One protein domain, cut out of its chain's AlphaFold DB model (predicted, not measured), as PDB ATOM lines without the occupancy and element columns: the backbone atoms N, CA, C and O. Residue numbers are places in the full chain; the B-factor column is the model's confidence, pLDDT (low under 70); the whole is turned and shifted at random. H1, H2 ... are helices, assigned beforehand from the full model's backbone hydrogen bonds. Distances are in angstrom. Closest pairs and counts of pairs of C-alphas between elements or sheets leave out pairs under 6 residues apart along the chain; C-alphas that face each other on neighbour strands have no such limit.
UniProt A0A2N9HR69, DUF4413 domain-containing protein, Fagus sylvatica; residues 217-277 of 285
ATOM      1  N   ARG A 217     142.434 199.816 141.849       88.75
ATOM      2  CA  ARG A 217     143.505 200.810 141.989       88.75
ATOM      3  C   ARG A 217     144.522 200.470 143.081       88.75
ATOM      4  O   ARG A 217     145.650 200.949 143.004       88.75
ATOM      5  N   TYR A 218     144.145 199.687 144.095       87.62
ATOM      6  CA  TYR A 218     144.981 199.470 145.285       87.62
ATOM      7  C   TYR A 218     145.498 198.036 145.396       87.62
ATOM      8  O   TYR A 218     146.702 197.853 145.602       87.62
ATOM      9  N   LYS A 219     144.619 197.041 145.199       88.25
ATOM     10  CA  LYS A 219     144.953 195.604 145.256       88.25
ATOM     11  C   LYS A 219     145.596 195.182 146.592       88.25
ATOM     12  O   LYS A 219     145.579 195.927 147.577       88.25
ATOM     13  N   MET A 220     146.148 193.965 146.657       90.62
ATOM     14  CA  MET A 220     146.731 193.416 147.888       90.62
ATOM     15  C   MET A 220     147.983 194.184 148.323       90.62
ATOM     16  O   MET A 220     148.165 194.460 149.513       90.62
ATOM     17  N   LYS A 221     148.813 194.609 147.360       90.44
ATOM     18  CA  LYS A 221     150.064 195.348 147.603       90.44
ATOM     19  C   LYS A 221     149.895 196.564 148.521       90.44
ATOM     20  O   LYS A 221     150.751 196.824 149.367       90.44
ATOM     21  N   TYR A 222     148.777 197.282 148.407       91.06
ATOM     22  CA  TYR A 222     148.508 198.456 149.232       91.06
ATOM     23  C   TYR A 222     148.300 198.094 150.710       91.06
ATOM     24  O   TYR A 222     148.840 198.754 151.597       91.06
ATOM     25  N   ILE A 223     147.562 197.017 150.991       92.06
ATOM     26  CA  ILE A 223     147.351 196.531 152.360       92.06
ATOM     27  C   ILE A 223     148.651 195.970 152.948       92.06
ATOM     28  O   ILE A 223     148.985 196.271 154.096       92.06
ATOM     29  N   VAL A 224     149.425 195.230 152.148       92.69
ATOM     30  CA  VAL A 224     150.744 194.706 152.544       92.69
ATOM     31  C   VAL A 224     151.680 195.844 152.964       92.69
ATOM     32  O   VAL A 224     152.335 195.741 154.002       92.69
ATOM     33  N   TYR A 225     151.718 196.944 152.205       93.38
ATOM     34  CA  TYR A 225     152.512 198.125 152.553       93.38
ATOM     35  C   TYR A 225     152.154 198.664 153.946       93.38
ATOM     36  O   TYR A 225     153.035 198.829 154.794       93.38
ATOM     37  N   TRP A 226     150.866 198.894 154.222       91.88
ATOM     38  CA  TRP A 226     150.435 199.451 155.509       91.88
ATOM     39  C   TRP A 226     150.669 198.494 156.678       91.88
ATOM     40  O   TRP A 226     151.130 198.927 157.733       91.88
ATOM     41  N   PHE A 227     150.434 197.193 156.502       92.69
ATOM     42  CA  PHE A 227     150.708 196.215 157.556       92.69
ATOM     43  C   PHE A 227     152.196 196.124 157.902       92.69
ATOM     44  O   PHE A 227     152.519 196.076 159.087       92.69
ATOM     45  N   ASN A 228     153.099 196.186 156.919       91.94
ATOM     46  CA  ASN A 228     154.544 196.235 157.182       91.94
ATOM     47  C   ASN A 228     154.992 197.558 157.819       91.94
ATOM     48  O   ASN A 228     155.954 197.585 158.581       91.94
ATOM     49  N   LYS A 229     154.291 198.660 157.534       90.56
ATOM     50  CA  LYS A 229     154.560 199.955 158.171       90.56
ATOM     51  C   LYS A 229     154.152 199.979 159.646       90.56
ATOM     52  O   LYS A 229     154.780 200.674 160.440       90.56
ATOM     53  N   TRP A 230     153.099 199.252 160.014       87.12
ATOM     54  CA  TRP A 230     152.559 199.248 161.376       87.12
ATOM     55  C   TRP A 230     153.057 198.100 162.253       87.12
ATOM     56  O   TRP A 230     153.066 198.234 163.477       87.12
ATOM     57  N   TYR A 231     153.453 196.977 161.658       88.19
ATOM     58  CA  TYR A 231     153.819 195.768 162.383       88.19
ATOM     59  C   TYR A 231     155.144 195.185 161.906       88.19
ATOM     60  O   TYR A 231     155.503 195.265 160.736       88.19
ATOM     61  N   ALA A 232     155.839 194.510 162.824       91.25
ATOM     62  CA  ALA A 232     156.964 193.660 162.468       91.25
ATOM     63  C   ALA A 232     156.520 192.532 161.521       91.25
ATOM     64  O   ALA A 232     155.388 192.037 161.609       91.25
ATOM     65  N   LYS A 233     157.451 192.089 160.669       90.38
ATOM     66  CA  LYS A 233     157.214 191.158 159.557       90.38
ATOM     67  C   LYS A 233     156.327 189.943 159.905       90.38
ATOM     68  O   LYS A 233     155.326 189.767 159.216       90.38
ATOM     69  N   PRO A 234     156.551 189.186 161.003       92.81
ATOM     70  CA  PRO A 234     155.718 188.015 161.309       92.81
ATOM     71  C   PRO A 234     154.236 188.356 161.530       92.81
ATOM     72  O   PRO A 234     153.334 187.619 161.129       92.81
ATOM     73  N   LYS A 235     153.963 189.500 162.169       90.25
ATOM     74  CA  LYS A 235     152.595 189.952 162.435       90.25
ATOM     75  C   LYS A 235     151.952 190.553 161.186       90.25
ATOM     76  O   LYS A 235     150.768 190.315 160.954       90.25
ATOM     77  N   ALA A 236     152.720 191.278 160.372       91.69
ATOM     78  CA  ALA A 236     152.250 191.784 159.086       91.69
ATOM     79  C   ALA A 236     151.815 190.631 158.162       91.69
ATOM     80  O   ALA A 236     150.686 190.636 157.678       91.69
ATOM     81  N   GLU A 237     152.649 189.599 158.007       92.38
ATOM     82  CA  GLU A 237     152.351 188.402 157.203       92.38
ATOM     83  C   GLU A 237     151.098 187.663 157.696       92.38
ATOM     84  O   GLU A 237     150.226 187.305 156.901       92.38
ATOM     85  N   SER A 238     150.953 187.500 159.015       93.25
ATOM     86  CA  SER A 238     149.753 186.911 159.623       93.25
ATOM     87  C   SER A 238     148.478 187.692 159.272       93.25
ATOM     88  O   SER A 238     147.455 187.097 158.924       93.25
ATOM     89  N   MET A 239     148.532 189.027 159.300       92.38
ATOM     90  CA  MET A 239     147.397 189.875 158.923       92.38
ATOM     91  C   MET A 239     147.076 189.803 157.426       92.38
ATOM     92  O   MET A 239     145.900 189.698 157.075       92.38
ATOM     93  N   VAL A 240     148.086 189.789 156.550       92.62
ATOM     94  CA  VAL A 240     147.890 189.584 155.101       92.62
ATOM     95  C   VAL A 240     147.186 188.250 154.843       92.62
ATOM     96  O   VAL A 240     146.192 188.209 154.118       92.62
ATOM     97  N   LYS A 241     147.629 187.173 155.505       92.06
ATOM     98  CA  LYS A 241     147.017 185.843 155.380       92.06
ATOM     99  C   LYS A 241     145.546 185.834 155.806       92.06
ATOM    100  O   LYS A 241     144.731 185.205 155.138       92.06
ATOM    101  N   LYS A 242     145.184 186.556 156.876       90.38
ATOM    102  CA  LYS A 242     143.778 186.706 157.304       90.38
ATOM    103  C   LYS A 242     142.925 187.412 156.249       90.38
ATOM    104  O   LYS A 242     141.819 186.960 155.974       90.38
ATOM    105  N   VAL A 243     143.429 188.498 155.654       91.31
ATOM    106  CA  VAL A 243     142.708 189.226 154.592       91.31
ATOM    107  C   VAL A 243     142.520 188.334 153.368       91.31
ATOM    108  O   VAL A 243     141.410 188.250 152.853       91.31
ATOM    109  N   ARG A 244     143.566 187.617 152.943       89.88
ATOM    110  CA  ARG A 244     143.476 186.673 151.823       89.88
ATOM    111  C   ARG A 244     142.460 185.564 152.080       89.88
ATOM    112  O   ARG A 244     141.555 185.392 151.278       89.88
ATOM    113  N   GLY A 245     142.520 184.913 153.243       88.44
ATOM    114  CA  GLY A 245     141.548 183.876 153.599       88.44
ATOM    115  C   GLY A 245     140.099 184.385 153.620       88.44
ATOM    116  O   GLY A 245     139.188 183.658 153.226       88.44
ATOM    117  N   ALA A 246     139.872 185.644 154.013       86.75
ATOM    118  CA  ALA A 246     138.546 186.263 153.949       86.75
ATOM    119  C   ALA A 246     138.077 186.507 152.502       86.75
ATOM    120  O   ALA A 246     136.895 186.322 152.206       86.75
ATOM    121  N   ILE A 247     138.986 186.889 151.598       85.62
ATOM    122  CA  ILE A 247     138.703 187.021 150.162       85.62
ATOM    123  C   ILE A 247     138.360 185.653 149.572       85.62
ATOM    124  O   ILE A 247     137.286 185.508 148.993       85.62
ATOM    125  N   ASP A 248     139.201 184.643 149.787       83.75
ATOM    126  CA  ASP A 248     139.005 183.293 149.245       83.75
ATOM    127  C   ASP A 248     137.673 182.690 149.712       83.75
ATOM    128  O   ASP A 248     136.917 182.119 148.921       83.75
ATOM    129  N   SER A 249     137.336 182.889 150.990       80.06
ATOM    130  CA  SER A 249     136.052 182.467 151.563       80.06
ATOM    131  C   SER A 249     134.871 183.212 150.933       80.06
ATOM    132  O   SER A 249     133.850 182.600 150.614       80.06
ATOM    133  N   SER A 250     135.009 184.524 150.701       73.25
ATOM    134  CA  SER A 250     133.985 185.334 150.023       73.25
ATOM    135  C   SER A 250     133.759 184.858 148.586       73.25
ATOM    136  O   SER A 250     132.619 184.731 148.145       73.25
ATOM    137  N   MET A 251     134.837 184.554 147.865       71.38
ATOM    138  CA  MET A 251     134.793 184.122 146.468       71.38
ATOM    139  C   MET A 251     134.243 182.702 146.323       71.38
ATOM    140  O   MET A 251     133.434 182.459 145.433       71.38
ATOM    141  N   SER A 252     134.585 181.800 147.246       71.12
ATOM    142  CA  SER A 252     134.039 180.436 147.284       71.12
ATOM    143  C   SER A 252     132.527 180.430 147.547       71.12
ATOM    144  O   SER A 252     131.791 179.672 146.922       71.12
ATOM    145  N   SER A 253     132.032 181.331 148.408       64.06
ATOM    146  CA  SER A 253     130.583 181.516 148.615       64.06
ATOM    147  C   SER A 253     129.867 182.128 147.404       64.06
ATOM    148  O   SER A 253     128.651 182.038 147.278       64.06
ATOM    149  N   ALA A 254     130.620 182.762 146.505       58.97
ATOM    150  CA  ALA A 254     130.105 183.412 145.312       58.97
ATOM    151  C   ALA A 254     130.201 182.515 144.060       58.97
ATOM    152  O   ALA A 254     129.562 182.814 143.060       58.97
ATOM    153  N   SER A 255     130.944 181.407 144.081       54.62
ATOM    154  CA  SER A 255     131.069 180.483 142.941       54.62
ATOM    155  C   SER A 255     129.869 179.545 142.719       54.62
ATOM    156  O   SER A 255     129.930 178.685 141.835       54.62
ATOM    157  N   ASP A 256     128.770 179.722 143.460       59.19
ATOM    158  CA  ASP A 256     127.517 179.003 143.219       59.19
ATOM    159  C   ASP A 256     127.023 179.202 141.779       59.19
ATOM    160  O   ASP A 256     127.089 180.291 141.205       59.19
ATOM    161  N   THR A 257     126.520 178.120 141.181       52.97
ATOM    162  CA  THR A 257     126.269 177.938 139.733       52.97
ATOM    163  C   THR A 257     125.258 178.904 139.093       52.97
ATOM    164  O   THR A 257     124.997 178.816 137.895       52.97
ATOM    165  N   HIS A 258     124.705 179.847 139.853       58.00
ATOM    166  CA  HIS A 258     123.813 180.911 139.388       58.00
ATOM    167  C   HIS A 258     124.369 182.327 139.604       58.00
ATOM    168  O   HIS A 258     123.628 183.295 139.446       58.00
ATOM    169  N   ASN A 259     125.654 182.489 139.948       60.56
ATOM    170  CA  ASN A 259     126.221 183.820 140.151       60.56
ATOM    171  C   ASN A 259     126.616 184.501 138.819       60.56
ATOM    172  O   ASN A 259     127.573 184.062 138.173       60.56
ATOM    173  N   PRO A 260     125.973 185.626 138.436       58.88
ATOM    174  CA  PRO A 260     126.336 186.391 137.240       58.88
ATOM    175  C   PRO A 260     127.751 187.003 137.281       58.88
ATOM    176  O   PRO A 260     128.251 187.438 136.250       58.88
ATOM    177  N   TRP A 261     128.420 187.012 138.438       58.53
ATOM    178  CA  TRP A 261     129.773 187.556 138.622       58.53
ATOM    179  C   TRP A 261     130.895 186.512 138.547       58.53
ATOM    180  O   TRP A 261     132.056 186.855 138.764       58.53
ATOM    181  N   LYS A 262     130.586 185.246 138.237       65.06
ATOM    182  CA  LYS A 262     131.554 184.134 138.280       65.06
ATOM    183  C   LYS A 262     132.828 184.383 137.456       65.06
ATOM    184  O   LYS A 262     133.924 184.183 137.964       65.06
ATOM    185  N   SER A 263     132.699 184.897 136.232       63.25
ATOM    186  CA  SER A 263     133.854 185.178 135.362       63.25
ATOM    187  C   SER A 263     134.761 186.290 135.914       63.25
ATOM    188  O   SER A 263     135.980 186.163 135.863       63.25
ATOM    189  N   ALA A 264     134.187 187.336 136.520       65.62
ATOM    190  CA  ALA A 264     134.959 188.408 137.156       65.62
ATOM    191  C   ALA A 264     135.681 187.927 138.430       65.62
ATOM    192  O   ALA A 264     136.771 188.397 138.756       65.62
ATOM    193  N   ILE A 265     135.076 186.977 139.152       66.50
ATOM    194  CA  ILE A 265     135.671 186.321 140.323       66.50
ATOM    195  C   ILE A 265     136.888 185.490 139.895       66.50
ATOM    196  O   ILE A 265     137.959 185.648 140.473       66.50
ATOM    197  N   GLU A 266     136.760 184.664 138.856       70.62
ATOM    198  CA  GLU A 266     137.864 183.842 138.335       70.62
ATOM    199  C   GLU A 266     139.037 184.707 137.831       70.62
ATOM    200  O   GLU A 266     140.197 184.444 138.159       70.62
ATOM    201  N   GLU A 267     138.748 185.801 137.119       72.19
ATOM    202  CA  GLU A 267     139.765 186.752 136.655       72.19
ATOM    203  C   GLU A 267     140.487 187.446 137.825       72.19
ATOM    204  O   GLU A 267     141.709 187.620 137.803       72.19
ATOM    205  N   PHE A 268     139.759 187.807 138.885       70.06
ATOM    206  CA  PHE A 268     140.350 188.400 140.084       70.06
ATOM    207  C   PHE A 268     141.220 187.403 140.868       70.06
ATOM    208  O   PHE A 268     142.304 187.769 141.323       70.06
ATOM    209  N   GLN A 269     140.787 186.144 140.984       70.19
ATOM    210  CA  GLN A 269     141.566 185.054 141.585       70.19
ATOM    211  C   GLN A 269     142.891 184.834 140.854       70.19
ATOM    212  O   GLN A 269     143.935 184.715 141.496       70.19
ATOM    213  N   HIS A 270     142.860 184.838 139.521       73.44
ATOM    214  CA  HIS A 270     144.060 184.712 138.702       73.44
ATOM    215  C   HIS A 270     145.046 185.864 138.951       73.44
ATOM    216  O   HIS A 270     146.230 185.622 139.172       73.44
ATOM    217  N   HIS A 271     144.562 187.111 139.014       71.25
ATOM    218  CA  HIS A 271     145.409 188.266 139.339       71.25
ATOM    219  C   HIS A 271     146.025 188.174 140.744       71.25
ATOM    220  O   HIS A 271     147.203 188.479 140.913       71.25
ATOM    221  N   LEU A 272     145.260 187.739 141.753       67.00
ATOM    222  CA  LEU A 272     145.790 187.551 143.108       67.00
ATOM    223  C   LEU A 272     146.880 186.471 143.166       67.00
ATOM    224  O   LEU A 272     147.861 186.648 143.883       67.00
ATOM    225  N   ALA A 273     146.725 185.384 142.406       68.50
ATOM    226  CA  ALA A 273     147.715 184.312 142.331       68.50
ATOM    227  C   ALA A 273     149.014 184.757 141.629       68.50
ATOM    228  O   ALA A 273     150.099 184.335 142.022       68.50
ATOM    229  N   GLN A 274     148.920 185.641 140.631       64.81
ATOM    230  CA  GLN A 274     150.084 186.224 139.950       64.81
ATOM    231  C   GLN A 274     150.840 187.250 140.811       64.81
ATOM    232  O   GLN A 274     152.060 187.370 140.703       64.81
ATOM    233  N   GLU A 275     150.155 187.974 141.704       60.44
ATOM    234  CA  GLU A 275     150.826 188.860 142.672       60.44
ATOM    235  C   GLU A 275     151.700 188.073 143.677       60.44
ATOM    236  O   GLU A 275     152.689 188.613 144.176       60.44
ATOM    237  N   ASP A 276     151.385 186.801 143.950       50.66
ATOM    238  CA  ASP A 276     152.137 185.934 144.873       50.66
ATOM    239  C   ASP A 276     153.383 185.280 144.273       50.66
ATOM    240  O   ASP A 276     154.328 184.983 145.007       50.66
ATOM    241  N   SER A 277     153.413 185.051 142.959       47.19
ATOM    242  CA  SER A 277     154.563 184.436 142.282       47.19
ATOM    243  C   SER A 277     155.726 185.411 142.064       47.19
ATOM    244  O   SER A 277     156.777 185.015 141.566       47.19
TER     245      SER A 277
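AT A GLANCE: This is residues 217 to 277 of the 285 residues of the protein "DUF4413 domain-containing protein" of Fagus sylvatica (UniProt A0A2N9HR69). The long helix H2 makes one side of a loose, narrow frame; H1 folds back from its first end and H3 from its last, and these two come near each other opposite H2. The printed part has 61 residues with three named helices, H1, H2, H3 in chain order, and no named strand: all helix. It is loose, with a radius of gyration of the C-alphas of 13.4 A, a rod spanning 42 by 19 by 19 A.

HOW THE PARTS SIT: H2, residues 233 to 254, touches H1, residues 219 to 230, with residues 236 to 240 alone; the closest C-alphas, of Phe 227 and Ala 236, are 4.9 A apart. The two form a helical hairpin, opposite ways at a shallow tilt of 30 degrees. H3, residues 262 to 276, is close to H2 but not clearly touching, the closest C-alphas being Met 251 and Ile 265 at 6.6 A; they run opposite ways at a shallow tilt of 18 degrees. H3 and H1 are also close but not clearly touching, the closest C-alphas being Met 220 and Leu 272 at 7.6 A, the same way at a steep tilt of 45 degrees. Every O i to N i+4 pair is within hydrogen-bond range in H2, 7 of 8 in H1 and 10 of 11 in H3.

IN THESE COORDINATES: H2 is 31.6 A long, from C-alpha 233 at (157.214, 191.158, 159.557) to C-alpha 254 at (130.105, 183.412, 145.312). H1 is 18.2 A and H3 21.7 A long, H3 ending with C-alpha 276 at (152.137, 185.934, 144.873).

THE WHOLE: The C-alphas farthest apart, of Ala 232 and His 258, are 42.4 A apart. The printed part has no cut; the link H1 to H2 is tight and H2 to H3 short. The pLDDT is under 70 at residues 253 to 265 and 272 to 277.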